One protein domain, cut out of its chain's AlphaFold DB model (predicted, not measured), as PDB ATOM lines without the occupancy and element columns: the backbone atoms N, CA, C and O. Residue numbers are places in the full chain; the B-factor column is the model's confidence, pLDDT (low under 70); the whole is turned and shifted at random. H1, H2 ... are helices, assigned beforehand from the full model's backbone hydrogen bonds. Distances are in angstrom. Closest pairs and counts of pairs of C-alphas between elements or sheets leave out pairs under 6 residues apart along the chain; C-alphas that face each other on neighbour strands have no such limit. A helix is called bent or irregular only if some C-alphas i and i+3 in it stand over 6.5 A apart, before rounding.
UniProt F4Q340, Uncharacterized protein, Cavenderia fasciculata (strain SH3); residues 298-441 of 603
ATOM      1  N   LEU A 298       4.339 -52.704  10.395       90.31
ATOM      2  CA  LEU A 298       3.286 -52.439   9.418       90.31
ATOM      3  C   LEU A 298       3.711 -51.404   8.362       90.31
ATOM      4  O   LEU A 298       3.550 -51.642   7.166       90.31
ATOM      5  N   ASN A 299       4.282 -50.272   8.785       91.50
ATOM      6  CA  ASN A 299       4.738 -49.218   7.874       91.50
ATOM      7  C   ASN A 299       5.916 -49.688   7.012       91.50
ATOM      8  O   ASN A 299       5.977 -49.389   5.820       91.50
ATOM      9  N   ILE A 300       6.818 -50.479   7.594       92.75
ATOM     10  CA  ILE A 300       7.926 -51.112   6.873       92.75
ATOM     11  C   ILE A 300       7.389 -52.099   5.826       92.75
ATOM     12  O   ILE A 300       7.779 -52.037   4.660       92.75
ATOM     13  N   THR A 301       6.425 -52.942   6.200       90.50
ATOM     14  CA  THR A 301       5.764 -53.897   5.295       90.50
ATOM     15  C   THR A 301       5.088 -53.185   4.124       90.50
ATOM     16  O   THR A 301       5.178 -53.631   2.979       90.50
ATOM     17  N   TYR A 302       4.456 -52.038   4.372       90.75
ATOM     18  CA  TYR A 302       3.885 -51.190   3.327       90.75
ATOM     19  C   TYR A 302       4.925 -50.690   2.323       90.75
ATOM     20  O   TYR A 302       4.714 -50.818   1.117       90.75
ATOM     21  N   ILE A 303       6.072 -50.196   2.792       93.06
ATOM     22  CA  ILE A 303       7.166 -49.755   1.915       93.06
ATOM     23  C   ILE A 303       7.699 -50.926   1.082       93.06
ATOM     24  O   ILE A 303       7.838 -50.798  -0.137       93.06
ATOM     25  N   ILE A 304       7.927 -52.086   1.705       91.88
ATOM     26  CA  ILE A 304       8.372 -53.309   1.017       91.88
ATOM     27  C   ILE A 304       7.366 -53.722  -0.063       91.88
ATOM     28  O   ILE A 304       7.757 -54.054  -1.180       91.88
ATOM     29  N   THR A 305       6.069 -53.655   0.242       89.69
ATOM     30  CA  THR A 305       4.988 -54.022  -0.686       89.69
ATOM     31  C   THR A 305       4.981 -53.115  -1.915       89.69
ATOM     32  O   THR A 305       4.894 -53.600  -3.045       89.69
ATOM     33  N   LEU A 306       5.137 -51.803  -1.715       91.44
ATOM     34  CA  LEU A 306       5.256 -50.834  -2.807       91.44
ATOM     35  C   LEU A 306       6.493 -51.113  -3.674       91.44
ATOM     36  O   LEU A 306       6.383 -51.137  -4.901       91.44
ATOM     37  N   CYS A 307       7.641 -51.407  -3.057       93.25
ATOM     38  CA  CYS A 307       8.863 -51.757  -3.785       93.25
ATOM     39  C   CYS A 307       8.691 -53.042  -4.613       93.25
ATOM     40  O   CYS A 307       9.008 -53.062  -5.803       93.25
ATOM     41  N   LYS A 308       8.140 -54.109  -4.012       89.88
ATOM     42  CA  LYS A 308       7.854 -55.382  -4.698       89.88
ATOM     43  C   LYS A 308       6.867 -55.196  -5.852       89.88
ATOM     44  O   LYS A 308       7.026 -55.840  -6.889       89.88
ATOM     45  N   SER A 309       5.896 -54.290  -5.715       88.56
ATOM     46  CA  SER A 309       4.964 -53.938  -6.792       88.56
ATOM     47  C   SER A 309       5.686 -53.312  -7.988       88.56
ATOM     48  O   SER A 309       5.526 -53.794  -9.110       88.56
ATOM     49  N   VAL A 310       6.556 -52.319  -7.761       91.88
ATOM     50  CA  VAL A 310       7.369 -51.705  -8.830       91.88
ATOM     51  C   VAL A 310       8.242 -52.751  -9.526       91.88
ATOM     52  O   VAL A 310       8.183 -52.874 -10.748       91.88
ATOM     53  N   MET A 311       8.989 -53.555  -8.762       92.31
ATOM     54  CA  MET A 311       9.845 -54.609  -9.322       92.31
ATOM     55  C   MET A 311       9.043 -55.612 -10.158       92.31
ATOM     56  O   MET A 311       9.400 -55.893 -11.300       92.31
ATOM     57  N   SER A 312       7.915 -56.103  -9.636       88.19
ATOM     58  CA  SER A 312       7.054 -57.064 -10.340       88.19
ATOM     59  C   SER A 312       6.562 -56.534 -11.686       88.19
ATOM     60  O   SER A 312       6.404 -57.297 -12.635       88.19
ATOM     61  N   GLN A 313       6.302 -55.233 -11.776       88.19
ATOM     62  CA  GLN A 313       5.823 -54.606 -13.002       88.19
ATOM     63  C   GLN A 313       6.942 -54.446 -14.035       88.19
ATOM     64  O   GLN A 313       6.711 -54.712 -15.213       88.19
ATOM     65  N   ILE A 314       8.164 -54.117 -13.597       90.94
ATOM     66  CA  ILE A 314       9.353 -54.123 -14.465       90.94
ATOM     67  C   ILE A 314       9.553 -55.525 -15.064       90.94
ATOM     68  O   ILE A 314       9.637 -55.662 -16.282       90.94
ATOM     69  N   TYR A 315       9.514 -56.581 -14.242       89.81
ATOM     70  CA  TYR A 315       9.630 -57.969 -14.716       89.81
ATOM     71  C   TYR A 315       8.570 -58.349 -15.752       89.81
ATOM     72  O   TYR A 315       8.895 -58.950 -16.778       89.81
ATOM     73  N   LYS A 316       7.306 -57.987 -15.493       86.25
ATOM     74  CA  LYS A 316       6.197 -58.250 -16.419       86.25
ATOM     75  C   LYS A 316       6.432 -57.598 -17.779       86.25
ATOM     76  O   LYS A 316       6.217 -58.252 -18.792       86.25
ATOM     77  N   LEU A 317       6.888 -56.346 -17.806       87.12
ATOM     78  CA  LEU A 317       7.172 -55.642 -19.060       87.12
ATOM     79  C   LEU A 317       8.379 -56.205 -19.806       87.12
ATOM     80  O   LEU A 317       8.388 -56.228 -21.033       87.12
ATOM     81  N   GLU A 318       9.374 -56.708 -19.081       86.44
ATOM     82  CA  GLU A 318      10.518 -57.397 -19.677       86.44
ATOM     83  C   GLU A 318      10.185 -58.817 -20.172       86.44
ATOM     84  O   GLU A 318      11.064 -59.495 -20.702       86.44
ATOM     85  N   ASN A 319       8.945 -59.293 -19.995       84.12
ATOM     86  CA  ASN A 319       8.540 -60.684 -20.227       84.12
ATOM     87  C   ASN A 319       9.421 -61.701 -19.480       84.12
ATOM     88  O   ASN A 319       9.617 -62.831 -19.932       84.12
ATOM     89  N   LYS A 320       9.966 -61.310 -18.325       82.56
ATOM     90  CA  LYS A 320      10.771 -62.180 -17.472       82.56
ATOM     91  C   LYS A 320       9.895 -62.781 -16.379       82.56
ATOM     92  O   LYS A 320       9.018 -62.117 -15.825       82.56
ATOM     93  N   SER A 321      10.143 -64.044 -16.041       79.38
ATOM     94  CA  SER A 321       9.558 -64.630 -14.837       79.38
ATOM     95  C   SER A 321      10.072 -63.873 -13.614       79.38
ATOM     96  O   SER A 321      11.260 -63.568 -13.522       79.38
ATOM     97  N   ILE A 322       9.173 -63.560 -12.680       76.12
ATOM     98  CA  ILE A 322       9.555 -62.965 -11.398       76.12
ATOM     99  C   ILE A 322      10.328 -64.046 -10.622       76.12
ATOM    100  O   ILE A 322       9.746 -65.102 -10.349       76.12
ATOM    101  N   PRO A 323      11.614 -63.838 -10.286       75.12
ATOM    102  CA  PRO A 323      12.362 -64.774  -9.458       75.12
ATOM    103  C   PRO A 323      11.654 -64.963  -8.115       75.12
ATOM    104  O   PRO A 323      11.235 -63.980  -7.498       75.12
ATOM    105  N   LYS A 324      11.531 -66.213  -7.653       75.31
ATOM    106  CA  LYS A 324      10.930 -66.518  -6.342       75.31
ATOM    107  C   LYS A 324      11.632 -65.755  -5.222       75.31
ATOM    108  O   LYS A 324      10.964 -65.150  -4.397       75.31
ATOM    109  N   ASP A 325      12.950 -65.637  -5.324       70.06
ATOM    110  CA  ASP A 325      13.810 -64.912  -4.392       70.06
ATOM    111  C   ASP A 325      13.389 -63.447  -4.182       70.06
ATOM    112  O   ASP A 325      13.654 -62.892  -3.126       70.06
ATOM    113  N   ILE A 326      12.703 -62.811  -5.145       68.25
ATOM    114  CA  ILE A 326      12.184 -61.434  -5.011       68.25
ATOM    115  C   ILE A 326      10.875 -61.392  -4.223       68.25
ATOM    116  O   ILE A 326      10.611 -60.448  -3.471       68.25
ATOM    117  N   LEU A 327      10.038 -62.410  -4.405       69.00
ATOM    118  CA  LEU A 327       8.798 -62.567  -3.651       69.00
ATOM    119  C   LEU A 327       9.108 -62.952  -2.202       69.00
ATOM    120  O   LEU A 327       8.485 -62.403  -1.290       69.00
ATOM    121  N   ASP A 328      10.148 -63.762  -2.020       70.44
ATOM    122  CA  ASP A 328      10.572 -64.339  -0.749       70.44
ATOM    123  C   ASP A 328      11.636 -63.499  -0.018       70.44
ATOM    124  O   ASP A 328      12.098 -63.927   1.035       70.44
ATOM    125  N   VAL A 329      12.021 -62.304  -0.516       64.19
ATOM    126  CA  VAL A 329      12.923 -61.408   0.241       64.19
ATOM    127  C   VAL A 329      12.303 -61.148   1.604       64.19
ATOM    128  O   VAL A 329      11.226 -60.532   1.685       64.19
ATOM    129  N   ASP A 330      13.002 -61.634   2.628       60.34
ATOM    130  CA  ASP A 330      12.622 -61.520   4.023       60.34
ATOM    131  C   ASP A 330      12.429 -60.055   4.408       60.34
ATOM    132  O   ASP A 330      13.162 -59.156   3.980       60.34
ATOM    133  N   ILE A 331      11.424 -59.826   5.251       57.31
ATOM    134  CA  ILE A 331      11.018 -58.507   5.765       57.31
ATOM    135  C   ILE A 331      12.179 -57.808   6.502       57.31
ATOM    136  O   ILE A 331      12.161 -56.593   6.700       57.31
ATOM    137  N   GLU A 332      13.221 -58.560   6.860       58.69
ATOM    138  CA  GLU A 332      14.287 -58.161   7.770       58.69
ATOM    139  C   GLU A 332      15.139 -56.967   7.309       58.69
ATOM    140  O   GLU A 332      15.762 -56.337   8.164       58.69
ATOM    141  N   LYS A 333      15.180 -56.599   6.014       83.25
ATOM    142  CA  LYS A 333      15.946 -55.415   5.550       83.25
ATOM    143  C   LYS A 333      15.260 -54.650   4.420       83.25
ATOM    144  O   LYS A 333      15.577 -54.824   3.243       83.25
ATOM    145  N   VAL A 334      14.358 -53.740   4.779       92.31
ATOM    146  CA  VAL A 334      13.687 -52.812   3.847       92.31
ATOM    147  C   VAL A 334      14.660 -52.048   2.940       92.31
ATOM    148  O   VAL A 334      14.358 -51.816   1.771       92.31
ATOM    149  N   GLU A 335      15.855 -51.722   3.433       94.25
ATOM    150  CA  GLU A 335      16.915 -51.067   2.667       94.25
ATOM    151  C   GLU A 335      17.355 -51.891   1.455       94.25
ATOM    152  O   GLU A 335      17.587 -51.327   0.388       94.25
ATOM    153  N   LEU A 336      17.440 -53.219   1.596       93.00
ATOM    154  CA  LEU A 336      17.820 -54.112   0.502       93.00
ATOM    155  C   LEU A 336      16.757 -54.095  -0.601       93.00
ATOM    156  O   LEU A 336      17.086 -54.025  -1.780       93.00
ATOM    157  N   VAL A 337      15.478 -54.106  -0.218       93.50
ATOM    158  CA  VAL A 337      14.358 -54.078  -1.168       93.50
ATOM    159  C   VAL A 337      14.319 -52.746  -1.929       93.50
ATOM    160  O   VAL A 337      14.096 -52.734  -3.141       93.50
ATOM    161  N   ILE A 338      14.578 -51.628  -1.241       95.94
ATOM    162  CA  ILE A 338      14.704 -50.301  -1.864       95.94
ATOM    163  C   ILE A 338      15.878 -50.279  -2.856       95.94
ATOM    164  O   ILE A 338      15.734 -49.760  -3.966       95.94
ATOM    165  N   ASP A 339      17.021 -50.856  -2.478       95.19
ATOM    166  CA  ASP A 339      18.215 -50.920  -3.325       95.19
ATOM    167  C   ASP A 339      17.975 -51.757  -4.594       95.19
ATOM    168  O   ASP A 339      18.247 -51.297  -5.706       95.19
ATOM    169  N   MET A 340      17.358 -52.935  -4.448       93.56
ATOM    170  CA  MET A 340      16.972 -53.804  -5.565       93.56
ATOM    171  C   MET A 340      15.994 -53.111  -6.517       93.56
ATOM    172  O   MET A 340      16.222 -53.102  -7.730       93.56
ATOM    173  N   MET A 341      14.944 -52.476  -5.982       95.25
ATOM    174  CA  MET A 341      13.982 -51.714  -6.782       95.25
ATOM    175  C   MET A 341      14.684 -50.610  -7.578       95.25
ATOM    176  O   MET A 341      14.433 -50.451  -8.774       95.25
ATOM    177  N   GLY A 342      15.570 -49.850  -6.932       96.12
ATOM    178  CA  GLY A 342      16.279 -48.760  -7.589       96.12
ATOM    179  C   GLY A 342      17.237 -49.236  -8.680       96.12
ATOM    180  O   GLY A 342      17.279 -48.637  -9.756       96.12
ATOM    181  N   SER A 343      17.949 -50.340  -8.438       94.94
ATOM    182  CA  SER A 343      18.827 -50.980  -9.422       94.94
ATOM    183  C   SER A 343      18.052 -51.425 -10.671       94.94
ATOM    184  O   SER A 343      18.481 -51.157 -11.794       94.94
ATOM    185  N   MET A 344      16.861 -52.009 -10.485       94.25
ATOM    186  CA  MET A 344      15.984 -52.440 -11.584       94.25
ATOM    187  C   MET A 344      15.365 -51.286 -12.365       94.25
ATOM    188  O   MET A 344      15.195 -51.384 -13.576       94.25
ATOM    189  N   ALA A 345      15.015 -50.192 -11.692       95.56
ATOM    190  CA  ALA A 345      14.379 -49.046 -12.332       95.56
ATOM    191  C   ALA A 345      15.359 -48.190 -13.147       95.56
ATOM    192  O   ALA A 345      14.964 -47.538 -14.115       95.56
ATOM    193  N   LYS A 346      16.640 -48.169 -12.758       95.50
ATOM    194  CA  LYS A 346      17.657 -47.277 -13.330       95.50
ATOM    195  C   LYS A 346      17.798 -47.371 -14.862       95.50
ATOM    196  O   LYS A 346      17.837 -46.307 -15.484       95.50
ATOM    197  N   PRO A 347      17.857 -48.560 -15.500       95.12
ATOM    198  CA  PRO A 347      17.983 -48.668 -16.957       95.12
ATOM    199  C   PRO A 347      16.830 -48.010 -17.723       95.12
ATOM    200  O   PRO A 347      17.036 -47.516 -18.826       95.12
ATOM    201  N   TYR A 348      15.644 -47.947 -17.114       93.38
ATOM    202  CA  TYR A 348      14.418 -47.451 -17.739       93.38
ATOM    203  C   TYR A 348      14.110 -45.991 -17.421       93.38
ATOM    204  O   TYR A 348      13.080 -45.461 -17.837       93.38
ATOM    205  N   TRP A 349      14.979 -45.304 -16.675       93.44
ATOM    206  CA  TRP A 349      14.643 -43.981 -16.155       93.44
ATOM    207  C   TRP A 349      14.375 -42.946 -17.249       93.44
ATOM    208  O   TRP A 349      13.514 -42.088 -17.087       93.44
ATOM    209  N   ASN A 350      15.087 -43.037 -18.374       89.94
ATOM    210  CA  ASN A 350      14.983 -42.071 -19.471       89.94
ATOM    211  C   ASN A 350      13.875 -42.400 -20.479       89.94
ATOM    212  O   ASN A 350      13.640 -41.618 -21.408       89.94
ATOM    213  N   GLU A 351      13.192 -43.528 -20.303       89.56
ATOM    214  CA  GLU A 351      12.124 -43.944 -21.196       89.56
ATOM    215  C   GLU A 351      10.922 -42.994 -21.100       89.56
ATOM    216  O   GLU A 351      10.530 -42.530 -20.021       89.56
ATOM    217  N   GLN A 352      10.345 -42.675 -22.258       82.50
ATOM    218  CA  GLN A 352       9.293 -41.659 -22.392       82.50
ATOM    219  C   GLN A 352       7.875 -42.239 -22.311       82.50
ATOM    220  O   GLN A 352       6.910 -41.476 -22.312       82.50
ATOM    221  N   ASP A 353       7.733 -43.566 -22.245       86.38
ATOM    222  CA  ASP A 353       6.422 -44.201 -22.116       86.38
ATOM    223  C   ASP A 353       5.710 -43.771 -20.821       86.38
ATOM    224  O   ASP A 353       6.331 -43.539 -19.774       86.38
ATOM    225  N   ILE A 354       4.379 -43.689 -20.891       82.31
ATOM    226  CA  ILE A 354       3.529 -43.299 -19.765       82.31
ATOM    227  C   ILE A 354       3.716 -44.214 -18.551       82.31
ATOM    228  O   ILE A 354       3.628 -43.747 -17.414       82.31
ATOM    229  N   PHE A 355       3.994 -45.498 -18.768       87.38
ATOM    230  CA  PHE A 355       4.309 -46.441 -17.708       87.38
ATOM    231  C   PHE A 355       5.559 -46.008 -16.938       87.38
ATOM    232  O   PHE A 355       5.523 -45.903 -15.712       87.38
ATOM    233  N   TRP A 356       6.651 -45.707 -17.645       89.38
ATOM    234  CA  TRP A 356       7.923 -45.343 -17.021       89.38
ATOM    235  C   TRP A 356       7.819 -44.018 -16.274       89.38
ATOM    236  O   TRP A 356       8.347 -43.895 -15.170       89.38
ATOM    237  N   TYR A 357       7.046 -43.064 -16.801       86.25
ATOM    238  CA  TYR A 357       6.687 -41.858 -16.057       86.25
ATOM    239  C   TYR A 357       5.987 -42.186 -14.728       86.25
ATOM    240  O   TYR A 357       6.404 -41.701 -13.677       86.25
ATOM    241  N   LYS A 358       4.976 -43.063 -14.733       86.06
ATOM    242  CA  LYS A 358       4.297 -43.475 -13.492       86.06
ATOM    243  C   LYS A 358       5.241 -44.195 -12.529       86.06
ATOM    244  O   LYS A 358       5.176 -43.944 -11.330       86.06
ATOM    245  N   MET A 359       6.133 -45.046 -13.034       92.25
ATOM    246  CA  MET A 359       7.158 -45.711 -12.228       92.25
ATOM    247  C   MET A 359       8.048 -44.688 -11.504       92.25
ATOM    248  O   MET A 359       8.225 -44.807 -10.293       92.25
ATOM    249  N   ARG A 360       8.556 -43.660 -12.203       92.75
ATOM    250  CA  ARG A 360       9.375 -42.590 -11.596       92.75
ATOM    251  C   ARG A 360       8.641 -41.891 -10.450       92.75
ATOM    252  O   ARG A 360       9.200 -41.744  -9.362       92.75
ATOM    253  N   MET A 361       7.364 -41.565 -10.656       90.06
ATOM    254  CA  MET A 361       6.521 -40.929  -9.637       90.06
ATOM    255  C   MET A 361       6.313 -41.813  -8.399       90.06
ATOM    256  O   MET A 361       6.366 -41.305  -7.276       90.06
ATOM    257  N   ILE A 362       6.120 -43.128  -8.583       90.69
ATOM    258  CA  ILE A 362       5.988 -44.087  -7.472       90.69
ATOM    259  C   ILE A 362       7.320 -44.274  -6.737       90.69
ATOM    260  O   ILE A 362       7.336 -44.307  -5.511       90.69
ATOM    261  N   ILE A 363       8.450 -44.352  -7.441       95.44
ATOM    262  CA  ILE A 363       9.767 -44.476  -6.796       95.44
ATOM    263  C   ILE A 363      10.082 -43.230  -5.966       95.44
ATOM    264  O   ILE A 363      10.573 -43.353  -4.841       95.44
ATOM    265  N   LEU A 364       9.754 -42.036  -6.472       95.19
ATOM    266  CA  LEU A 364       9.834 -40.804  -5.691       95.19
ATOM    267  C   LEU A 364       8.955 -40.896  -4.434       95.19
ATOM    268  O   LEU A 364       9.430 -40.635  -3.331       95.19
ATOM    269  N   GLN A 365       7.705 -41.343  -4.567       93.31
ATOM    270  CA  GLN A 365       6.812 -41.544  -3.425       93.31
ATOM    271  C   GLN A 365       7.397 -42.506  -2.380       93.31
ATOM    272  O   GLN A 365       7.422 -42.169  -1.199       93.31
ATOM    273  N   ILE A 366       7.898 -43.669  -2.804       95.62
ATOM    274  CA  ILE A 366       8.536 -44.660  -1.925       95.62
ATOM    275  C   ILE A 366       9.736 -44.040  -1.208       95.62
ATOM    276  O   ILE A 366       9.851 -44.174   0.006       95.62
ATOM    277  N   THR A 367      10.582 -43.310  -1.938       97.12
ATOM    278  CA  THR A 367      11.759 -42.622  -1.387       97.12
ATOM    279  C   THR A 367      11.356 -41.639  -0.285       97.12
ATOM    280  O   THR A 367      11.953 -41.629   0.790       97.12
ATOM    281  N   LEU A 368      10.308 -40.841  -0.517       96.25
ATOM    282  CA  LEU A 368       9.806 -39.869   0.456       96.25
ATOM    283  C   LEU A 368       9.169 -40.545   1.678       96.25
ATOM    284  O   LEU A 368       9.396 -40.097   2.800       96.25
ATOM    285  N   ILE A 369       8.402 -41.625   1.491       95.50
ATOM    286  CA  ILE A 369       7.810 -42.390   2.601       95.50
ATOM    287  C   ILE A 369       8.907 -43.048   3.441       95.50
ATOM    288  O   ILE A 369       8.871 -42.962   4.668       95.50
ATOM    289  N   ALA A 370       9.899 -43.667   2.799       96.75
ATOM    290  CA  ALA A 370      11.024 -44.297   3.478       96.75
ATOM    291  C   ALA A 370      11.848 -43.271   4.266       96.75
ATOM    292  O   ALA A 370      12.169 -43.510   5.431       96.75
ATOM    293  N   PHE A 371      12.095 -42.094   3.677       97.44
ATOM    294  CA  PHE A 371      12.721 -40.964   4.361       97.44
ATOM    295  C   PHE A 371      11.917 -40.552   5.600       97.44
ATOM    296  O   PHE A 371      12.462 -40.473   6.697       97.44
ATOM    297  N   GLN A 372      10.604 -40.355   5.446       96.19
ATOM    298  CA  GLN A 372       9.713 -39.925   6.527       96.19
ATOM    299  C   GLN A 372       9.466 -40.967   7.621       96.19
ATOM    300  O   GLN A 372       8.953 -40.617   8.686       96.19
ATOM    301  N   THR A 373       9.813 -42.222   7.338       95.75
ATOM    302  CA  THR A 373       9.792 -43.340   8.287       95.75
ATOM    303  C   THR A 373      11.114 -43.462   9.058       95.75
ATOM    304  O   THR A 373      11.208 -44.225  10.014       95.75
ATOM    305  N   GLY A 374      12.150 -42.717   8.656       96.38
ATOM    306  CA  GLY A 374      13.459 -42.741   9.302       96.38
ATOM    307  C   GLY A 374      14.349 -43.903   8.863       96.38
ATOM    308  O   GLY A 374      15.313 -44.220   9.556       96.38
ATOM    309  N   ILE A 375      14.060 -44.536   7.718       96.19
ATOM    310  CA  ILE A 375      14.893 -45.619   7.179       96.19
ATOM    311  C   ILE A 375      16.259 -45.042   6.783       96.19
ATOM    312  O   ILE A 375      16.309 -44.139   5.942       96.19
ATOM    313  N   PRO A 376      17.386 -45.554   7.317       94.88
ATOM    314  CA  PRO A 376      18.697 -44.994   7.033       94.88
ATOM    315  C   PRO A 376      19.004 -44.955   5.537       94.88
ATOM    316  O   PRO A 376      19.328 -43.887   5.028       94.88
ATOM    317  N   ASN A 377      18.885 -46.068   4.807       95.62
ATOM    318  CA  ASN A 377      19.121 -46.122   3.355       95.62
ATOM    319  C   ASN A 377      17.805 -46.070   2.572       95.62
ATOM    320  O   ASN A 377      17.476 -46.971   1.810       95.62
ATOM    321  N   TYR A 378      17.062 -44.978   2.757       96.94
ATOM    322  CA  TYR A 378      15.759 -44.735   2.132       96.94
ATOM    323  C   TYR A 378      15.779 -44.575   0.596       96.94
ATOM    324  O   TYR A 378      14.735 -44.331  -0.005       96.94
ATOM    325  N   VAL A 379      16.947 -44.669  -0.050       97.06
ATOM    326  CA  VAL A 379      17.124 -44.454  -1.491       97.06
ATOM    327  C   VAL A 379      18.280 -45.292  -2.044       97.06
ATOM    328  O   VAL A 379      19.330 -45.403  -1.408       97.06
ATOM    329  N   HIS A 380      18.121 -45.819  -3.263       96.50
ATOM    330  CA  HIS A 380      19.230 -46.388  -4.036       96.50
ATOM    331  C   HIS A 380      20.168 -45.259  -4.484       96.50
ATOM    332  O   HIS A 380      19.793 -44.433  -5.319       96.50
ATOM    333  N   ILE A 381      21.387 -45.206  -3.937       95.06
ATOM    334  CA  ILE A 381      22.330 -44.089  -4.141       95.06
ATOM    335  C   ILE A 381      22.556 -43.757  -5.632       95.06
ATOM    336  O   ILE A 381      22.497 -42.577  -5.985       95.06
ATOM    337  N   PRO A 382      22.740 -44.741  -6.537       95.88
ATOM    338  CA  PRO A 382      22.879 -44.473  -7.965       95.88
ATOM    339  C   PRO A 382      21.676 -43.812  -8.649       95.88
ATOM    340  O   PRO A 382      21.847 -43.358  -9.776       95.88
ATOM    341  N   LEU A 383      20.489 -43.757  -8.029       94.00
ATOM    342  CA  LEU A 383      19.358 -42.985  -8.558       94.00
ATOM    343  C   LEU A 383      19.406 -41.509  -8.167       94.00
ATOM    344  O   LEU A 383      18.713 -40.719  -8.794       94.00
ATOM    345  N   ILE A 384      20.161 -41.106  -7.143       94.31
ATOM    346  CA  ILE A 384      20.019 -39.761  -6.569       94.31
ATOM    347  C   ILE A 384      20.271 -38.680  -7.627       94.31
ATOM    348  O   ILE A 384      19.356 -37.930  -7.964       94.31
ATOM    349  N   ASP A 385      21.484 -38.610  -8.177       90.81
ATOM    350  CA  ASP A 385      21.872 -37.493  -9.046       90.81
ATOM    351  C   ASP A 385      21.416 -37.666 -10.501       90.81
ATOM    352  O   ASP A 385      20.991 -36.699 -11.133       90.81
ATOM    353  N   SER A 386      21.464 -38.895 -11.029       88.31
ATOM    354  CA  SER A 386      21.160 -39.167 -12.440       88.31
ATOM    355  C   SER A 386      19.668 -39.263 -12.749       88.31
ATOM    356  O   SER A 386      19.294 -39.228 -13.918       88.31
ATOM    357  N   CYS A 387      18.836 -39.454 -11.725       92.88
ATOM    358  CA  CYS A 387      17.457 -39.894 -11.893       92.88
ATOM    359  C   CYS A 387      16.491 -39.078 -11.015       92.88
ATOM    360  O   CYS A 387      15.771 -38.212 -11.511       92.88
ATOM    361  N   LEU A 388      16.500 -39.315  -9.702       93.31
ATOM    362  CA  LEU A 388      15.538 -38.770  -8.742       93.31
ATOM    363  C   LEU A 388      15.651 -37.264  -8.534       93.31
ATOM    364  O   LEU A 388      14.635 -36.630  -8.268       93.31
ATOM    365  N   LYS A 389      16.845 -36.674  -8.661       94.50
ATOM    366  CA  LYS A 389      17.046 -35.232  -8.468       94.50
ATOM    367  C   LYS A 389      16.072 -34.396  -9.296       94.50
ATOM    368  O   LYS A 389      15.452 -33.482  -8.759       94.50
ATOM    369  N   GLN A 390      15.919 -34.716 -10.582       90.88
ATOM    370  CA  GLN A 390      15.033 -33.959 -11.465       90.88
ATOM    371  C   GLN A 390      13.563 -34.124 -11.056       90.88
ATOM    372  O   GLN A 390      12.856 -33.128 -10.936       90.88
ATOM    373  N   GLU A 391      13.141 -35.354 -10.754       91.69
ATOM    374  CA  GLU A 391      11.769 -35.651 -10.318       91.69
ATOM    375  C   GLU A 391      11.426 -34.942  -8.999       91.69
ATOM    376  O   GLU A 391      10.354 -34.359  -8.858       91.69
ATOM    377  N   ILE A 392      12.357 -34.929  -8.039       92.88
ATOM    378  CA  ILE A 392      12.204 -34.196  -6.778       92.88
ATOM    379  C   ILE A 392      12.046 -32.703  -7.067       92.88
ATOM    380  O   ILE A 392      11.111 -32.079  -6.580       92.88
ATOM    381  N   ILE A 393      12.934 -32.121  -7.872       90.56
ATOM    382  CA  ILE A 393      12.916 -30.684  -8.173       90.56
ATOM    383  C   ILE A 393      11.622 -30.264  -8.885       90.56
ATOM    384  O   ILE A 393      11.089 -29.199  -8.576       90.56
ATOM    385  N   ASP A 394      11.106 -31.078  -9.805       85.31
ATOM    386  CA  ASP A 394       9.926 -30.726 -10.598       85.31
ATOM    387  C   ASP A 394       8.592 -31.060  -9.914       85.31
ATOM    388  O   ASP A 394       7.585 -30.408 -10.209       85.31
ATOM    389  N   HIS A 395       8.559 -32.037  -8.999       86.75
ATOM    390  CA  HIS A 395       7.298 -32.578  -8.490       86.75
ATOM    391  C   HIS A 395       7.062 -32.446  -6.981       86.75
ATOM    392  O   HIS A 395       5.938 -32.709  -6.557       86.75
ATOM    393  N   LEU A 396       8.023 -31.989  -6.165       88.56
ATOM    394  CA  LEU A 396       7.870 -31.945  -4.693       88.56
ATOM    395  C   LEU A 396       6.664 -31.132  -4.193       88.56
ATOM    396  O   LEU A 396       6.126 -31.376  -3.110       88.56
ATOM    397  N   GLU A 397       6.233 -30.148  -4.974       87.50
ATOM    398  CA  GLU A 397       5.073 -29.326  -4.641       87.50
ATOM    399  C   GLU A 397       3.747 -30.088  -4.781       87.50
ATOM    400  O   GLU A 397       2.768 -29.759  -4.111       87.50
ATOM    401  N   ASN A 398       3.703 -31.115  -5.636       84.00
ATOM    402  CA  ASN A 398       2.471 -31.803  -5.986       84.00
ATOM    403  C   ASN A 398       1.766 -32.344  -4.720       84.00
ATOM    404  O   ASN A 398       2.390 -33.084  -3.949       84.00
ATOM    405  N   PRO A 399       0.472 -32.023  -4.505       79.44
ATOM    406  CA  PRO A 399      -0.287 -32.482  -3.342       79.44
ATOM    407  C   PRO A 399      -0.283 -34.000  -3.128       79.44
ATOM    408  O   PRO A 399      -0.489 -34.451  -2.007       79.44
ATOM    409  N   ILE A 400      -0.008 -34.809  -4.159       78.00
ATOM    410  CA  ILE A 400       0.119 -36.271  -4.019       78.00
ATOM    411  C   ILE A 400       1.225 -36.694  -3.039       78.00
ATOM    412  O   ILE A 400       1.157 -37.783  -2.473       78.00
ATOM    413  N   TYR A 401       2.226 -35.835  -2.817       84.31
ATOM    414  CA  TYR A 401       3.304 -36.060  -1.851       84.31
ATOM    415  C   TYR A 401       3.001 -35.479  -0.467       84.31
ATOM    416  O   TYR A 401       3.816 -35.577   0.455       84.31
ATOM    417  N   GLU A 402       1.805 -34.916  -0.287       81.62
ATOM    418  CA  GLU A 402       1.232 -34.580   1.008       81.62
ATOM    419  C   GLU A 402       0.518 -35.790   1.596       81.62
ATOM    420  O   GLU A 402      -0.705 -35.858   1.719       81.62
ATOM    421  N   PHE A 403       1.308 -36.798   1.943       78.38
ATOM    422  CA  PHE A 403       0.771 -38.015   2.524       78.38
ATOM    423  C   PHE A 403      -0.036 -37.681   3.794       78.38
ATOM    424  O   PHE A 403       0.438 -36.953   4.677       78.38
ATOM    425  N   LYS A 404      -1.261 -38.210   3.892       77.62
ATOM    426  CA  LYS A 404      -2.109 -38.084   5.089       77.62
ATOM    427  C   LYS A 404      -1.460 -38.793   6.289       77.62
ATOM    428  O   LYS A 404      -0.410 -39.423   6.167       77.62
ATOM    429  N   LYS A 405      -2.090 -38.708   7.466       68.88
ATOM    430  CA  LYS A 405      -1.575 -39.321   8.706       68.88
ATOM    431  C   LYS A 405      -1.346 -40.839   8.620       68.88
ATOM    432  O   LYS A 405      -0.551 -41.342   9.400       68.88
ATOM    433  N   ASP A 406      -1.996 -41.544   7.694       72.31
ATOM    434  CA  ASP A 406      -1.932 -43.006   7.604       72.31
ATOM    435  C   ASP A 406      -1.385 -43.487   6.246       72.31
ATOM    436  O   ASP A 406      -1.925 -43.136   5.191       72.31
ATOM    437  N   LEU A 407      -0.326 -44.309   6.288       78.81
ATOM    438  CA  LEU A 407       0.274 -44.976   5.124       78.81
ATOM    439  C   LEU A 407      -0.636 -46.061   4.542       78.81
ATOM    440  O   LEU A 407      -0.533 -46.363   3.352       78.81
ATOM    441  N   LYS A 408      -1.570 -46.604   5.332       74.75
ATOM    442  CA  LYS A 408      -2.516 -47.634   4.886       74.75
ATOM    443  C   LYS A 408      -3.276 -47.206   3.639       74.75
ATOM    444  O   LYS A 408      -3.386 -47.991   2.705       74.75
ATOM    445  N   ASN A 409      -3.722 -45.949   3.595       68.88
ATOM    446  CA  ASN A 409      -4.465 -45.387   2.467       68.88
ATOM    447  C   ASN A 409      -3.651 -45.335   1.172       68.88
ATOM    448  O   ASN A 409      -4.228 -45.351   0.092       68.88
ATOM    449  N   ILE A 410      -2.320 -45.280   1.270       68.12
ATOM    450  CA  ILE A 410      -1.426 -45.328   0.113       68.12
ATOM    451  C   ILE A 410      -1.353 -46.766  -0.410       68.12
ATOM    452  O   ILE A 410      -1.425 -46.989  -1.616       68.12
ATOM    453  N   VAL A 411      -1.283 -47.750   0.492       63.22
ATOM    454  CA  VAL A 411      -1.144 -49.162   0.117       63.22
ATOM    455  C   VAL A 411      -2.445 -49.794  -0.361       63.22
ATOM    456  O   VAL A 411      -2.400 -50.544  -1.333       63.22
ATOM    457  N   THR A 412      -3.607 -49.479   0.221       57.38
ATOM    458  CA  THR A 412      -4.906 -50.019  -0.238       57.38
ATOM    459  C   THR A 412      -5.223 -49.668  -1.689       57.38
ATOM    460  O   THR A 412      -5.937 -50.411  -2.356       57.38
ATOM    461  N   LEU A 413      -4.641 -48.595  -2.222       51.41
ATOM    462  CA  LEU A 413      -4.752 -48.237  -3.638       51.41
ATOM    463  C   LEU A 413      -3.837 -49.074  -4.536       51.41
ATOM    464  O   LEU A 413      -4.110 -49.229  -5.722       51.41
ATOM    465  N   THR A 414      -2.764 -49.626  -3.969       51.69
ATOM    466  CA  THR A 414      -1.742 -50.423  -4.663       51.69
ATOM    467  C   THR A 414      -1.884 -51.938  -4.457       51.69
ATOM    468  O   THR A 414      -1.318 -52.704  -5.234       51.69
ATOM    469  N   GLY A 415      -2.647 -52.383  -3.451       36.03
ATOM    470  CA  GLY A 415      -2.501 -53.700  -2.814       36.03
ATOM    471  C   GLY A 415      -3.386 -54.856  -3.295       36.03
ATOM    472  O   GLY A 415      -3.236 -55.955  -2.774       36.03
ATOM    473  N   ASN A 416      -4.268 -54.697  -4.287       40.72
ATOM    474  CA  ASN A 416      -5.173 -55.795  -4.686       40.72
ATOM    475  C   ASN A 416      -4.546 -56.872  -5.603       40.72
ATOM    476  O   ASN A 416      -5.276 -57.610  -6.258       40.72
ATOM    477  N   GLY A 417      -3.212 -56.984  -5.689       38.94
ATOM    478  CA  GLY A 417      -2.504 -58.051  -6.435       38.94
ATOM    479  C   GLY A 417      -2.682 -58.038  -7.966       38.94
ATOM    480  O   GLY A 417      -1.922 -58.663  -8.703       38.94
ATOM    481  N   GLN A 418      -3.642 -57.259  -8.450       41.25
ATOM    482  CA  GLN A 418      -3.847 -56.817  -9.818       41.25
ATOM    483  C   GLN A 418      -4.127 -55.325  -9.775       41.25
ATOM    484  O   GLN A 418      -5.271 -54.879  -9.814       41.25
ATOM    485  N   THR A 419      -3.074 -54.538  -9.625       48.56
ATOM    486  CA  THR A 419      -3.184 -53.093  -9.751       48.56
ATOM    487  C   THR A 419      -2.659 -52.666 -11.102       48.56
ATOM    488  O   THR A 419      -1.481 -52.792 -11.442       48.56
ATOM    489  N   ASP A 420      -3.619 -52.181 -11.873       51.56
ATOM    490  CA  ASP A 420      -3.423 -51.254 -12.955       51.56
ATOM    491  C   ASP A 420      -2.790 -49.984 -12.366       51.56
ATOM    492  O   ASP A 420      -3.349 -49.358 -11.457       51.56
ATOM    493  N   PHE A 421      -1.604 -49.617 -12.850       53.97
ATOM    494  CA  PHE A 421      -0.982 -48.329 -12.543       53.97
ATOM    495  C   PHE A 421      -1.969 -47.173 -12.762       53.97
ATOM    496  O   PHE A 421      -1.853 -46.146 -12.095       53.97
ATOM    497  N   ASP A 422      -2.964 -47.348 -13.641       51.09
ATOM    498  CA  ASP A 422      -4.031 -46.386 -13.888       51.09
ATOM    499  C   ASP A 422      -4.945 -46.154 -12.691       51.09
ATOM    500  O   ASP A 422      -5.445 -45.044 -12.564       51.09
ATOM    501  N   ALA A 423      -5.146 -47.116 -11.784       52.81
ATOM    502  CA  ALA A 423      -5.978 -46.926 -10.593       52.81
ATOM    503  C   ALA A 423      -5.259 -46.079  -9.532       52.81
ATOM    504  O   ALA A 423      -5.819 -45.107  -9.021       52.81
ATOM    505  N   VAL A 424      -3.985 -46.394  -9.269       52.16
ATOM    506  CA  VAL A 424      -3.121 -45.610  -8.373       52.16
ATOM    507  C   VAL A 424      -2.945 -44.207  -8.953       52.16
ATOM    508  O   VAL A 424      -3.164 -43.212  -8.269       52.16
ATOM    509  N   TYR A 425      -2.633 -44.115 -10.248       50.19
ATOM    510  CA  TYR A 425      -2.462 -42.849 -10.955       50.19
ATOM    511  C   TYR A 425      -3.760 -42.041 -11.048       50.19
ATOM    512  O   TYR A 425      -3.737 -40.830 -10.863       50.19
ATOM    513  N   SER A 426      -4.904 -42.689 -11.270       49.34
ATOM    514  CA  SER A 426      -6.225 -42.054 -11.249       49.34
ATOM    515  C   SER A 426      -6.557 -41.487  -9.880       49.34
ATOM    516  O   SER A 426      -7.024 -40.357  -9.808       49.34
ATOM    517  N   TYR A 427      -6.304 -42.223  -8.796       49.56
ATOM    518  CA  TYR A 427      -6.486 -41.709  -7.437       49.56
ATOM    519  C   TYR A 427      -5.569 -40.510  -7.173       49.56
ATOM    520  O   TYR A 427      -6.028 -39.468  -6.706       49.56
ATOM    521  N   MET A 428      -4.291 -40.630  -7.553       47.31
ATOM    522  CA  MET A 428      -3.300 -39.555  -7.450       47.31
ATOM    523  C   MET A 428      -3.726 -38.309  -8.243       47.31
ATOM    524  O   MET A 428      -3.613 -37.193  -7.746       47.31
ATOM    525  N   ARG A 429      -4.277 -38.481  -9.451       43.12
ATOM    526  CA  ARG A 429      -4.725 -37.383 -10.320       43.12
ATOM    527  C   ARG A 429      -6.055 -36.766  -9.889       43.12
ATOM    528  O   ARG A 429      -6.253 -35.569 -10.065       43.12
ATOM    529  N   SER A 430      -6.981 -37.570  -9.376       40.91
ATOM    530  CA  SER A 430      -8.332 -37.112  -9.029       40.91
ATOM    531  C   SER A 430      -8.405 -36.414  -7.675       40.91
ATOM    532  O   SER A 430      -9.436 -35.809  -7.387       40.91
ATOM    533  N   GLY A 431      -7.337 -36.461  -6.867       38.31
ATOM    534  CA  GLY A 431      -7.324 -35.848  -5.542       38.31
ATOM    535  C   GLY A 431      -8.517 -36.328  -4.724       38.31
ATOM    536  O   GLY A 431      -9.279 -35.509  -4.227       38.31
ATOM    537  N   VAL A 432      -8.756 -37.642  -4.661       40.00
ATOM    538  CA  VAL A 432      -9.920 -38.178  -3.942       40.00
ATOM    539  C   VAL A 432      -9.826 -37.780  -2.471       40.00
ATOM    540  O   VAL A 432      -9.037 -38.323  -1.691       40.00
ATOM    541  N   TYR A 433     -10.656 -36.819  -2.081       38.38
ATOM    542  CA  TYR A 433     -10.823 -36.431  -0.693       38.38
ATOM    543  C   TYR A 433     -11.938 -37.267  -0.082       38.38
ATOM    544  O   TYR A 433     -13.061 -37.327  -0.577       38.38
ATOM    545  N   GLU A 434     -11.613 -37.899   1.035       34.22
ATOM    546  CA  GLU A 434     -12.609 -38.345   1.989       34.22
ATOM    547  C   GLU A 434     -13.127 -37.100   2.709       34.22
ATOM    548  O   GLU A 434     -12.370 -36.416   3.403       34.22
ATOM    549  N   LYS A 435     -14.405 -36.782   2.506       35.38
ATOM    550  CA  LYS A 435     -15.116 -35.790   3.308       35.38
ATOM    551  C   LYS A 435     -16.134 -36.552   4.142       35.38
ATOM    552  O   LYS A 435     -17.015 -37.198   3.582       35.38
ATOM    553  N   GLU A 436     -15.979 -36.499   5.464       33.31
ATOM    554  CA  GLU A 436     -16.944 -37.063   6.424       33.31
ATOM    555  C   GLU A 436     -17.188 -38.580   6.252       33.31
ATOM    556  O   GLU A 436     -18.323 -39.050   6.279       33.31
ATOM    557  N   GLY A 437     -16.121 -39.364   6.053       34.12
ATOM    558  CA  GLY A 437     -16.215 -40.831   6.018       34.12
ATOM    559  C   GLY A 437     -16.771 -41.420   4.716       34.12
ATOM    560  O   GLY A 437     -17.165 -42.585   4.691       34.12
ATOM    561  N   LYS A 438     -16.849 -40.633   3.632       33.78
ATOM    562  CA  LYS A 438     -17.337 -41.095   2.322       33.78
ATOM    563  C   LYS A 438     -16.294 -40.881   1.227       33.78
ATOM    564  O   LYS A 438     -15.784 -39.776   1.045       33.78
ATOM    565  N   ILE A 439     -16.012 -41.949   0.476       37.97
ATOM    566  CA  ILE A 439     -15.132 -41.944  -0.699       37.97
ATOM    567  C   ILE A 439     -15.938 -41.447  -1.904       37.97
ATOM    568  O   ILE A 439     -16.930 -42.066  -2.288       37.97
ATOM    569  N   ILE A 440     -15.513 -40.341  -2.514       39.53
ATOM    570  CA  ILE A 440     -16.114 -39.825  -3.750       39.53
ATOM    571  C   ILE A 440     -15.312 -40.370  -4.934       39.53
ATOM    572  O   ILE A 440     -14.186 -39.942  -5.178       39.53
ATOM    573  N   LEU A 441     -15.882 -41.332  -5.662       34.88
ATOM    574  CA  LEU A 441     -15.270 -41.883  -6.872       34.88
ATOM    575  C   LEU A 441     -15.553 -40.986  -8.092       34.88
ATOM    576  O   LEU A 441     -16.678 -40.497  -8.240       34.88
TER     577      LEU A 441
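This is residues 298 to 441 of the 603 residues of an uncharacterized protein of Cavenderia fasciculata (strain SH3) (UniProt F4Q340). Three long helices, H1, H3 and H4, stand side by side as a triangular bundle, and H5 crosses H3 and H4 on one side. Two shorter helices, H6 by H1 and H7 by H4, cover another side, and residues 434 to 439 stick out beyond them. The printed part has 144 residues with seven named helices, H1 to H7 in order, and no named strand: all helix. It is compact, with a radius of gyration of the C-alphas of 14.8 A and spans of 42 by 32 by 32 A.

H1, residues 298 to 317, begins at C-alpha 298 (3.286, -52.439, 9.418) and is 28.9 A long. H2 is residues 324 to 327. H3, residues 334 to 348, measures 22.3 A; H4, residues 354 to 372, 27.2 A; H5, residues 381 to 395, 19.4 A. H6 is residues 408 to 411. H7, residues 421 to 430, ends at C-alpha 430 (-8.332, -37.112, -9.029). H3 is only just irregular, C-alphas 344 and 347 being 6.9 A apart; H5 is irregular, with C-alphas 382 and 385 7.1 A apart.

H1 touches H3, the same way at a shallow tilt of 27 degrees; the closest C-alphas, Met 311 and Met 341, are 5.7 A apart. With residues 303 to 310 alone H1 touches H4, opposite ways at a shallow tilt of 20 degrees, closest at C-alphas 303 and 366, 6.5 A. H3 and H4, a hairpin, only just touch, with 3 pairs of C-alphas within 8 A. H5 is about perpendicular to H4, at 80 degrees; C-alphas 364 and 388 are closest, 6.8 A. Every O i to N i+4 pair is within hydrogen-bond range in H1, H4 and H7, 9 of 11 in H3 and 5 of 11 in H5, which has 5 of 12 O i to N i+3 pairs within range.

The C-alphas farthest apart, Lys 320 and Glu 436, are 44.4 A apart. The printed part has no cut; the link H5 to H6 is long. Mean pLDDT of the printed part is 78.3, and residues 409 to 441 are among those under 70.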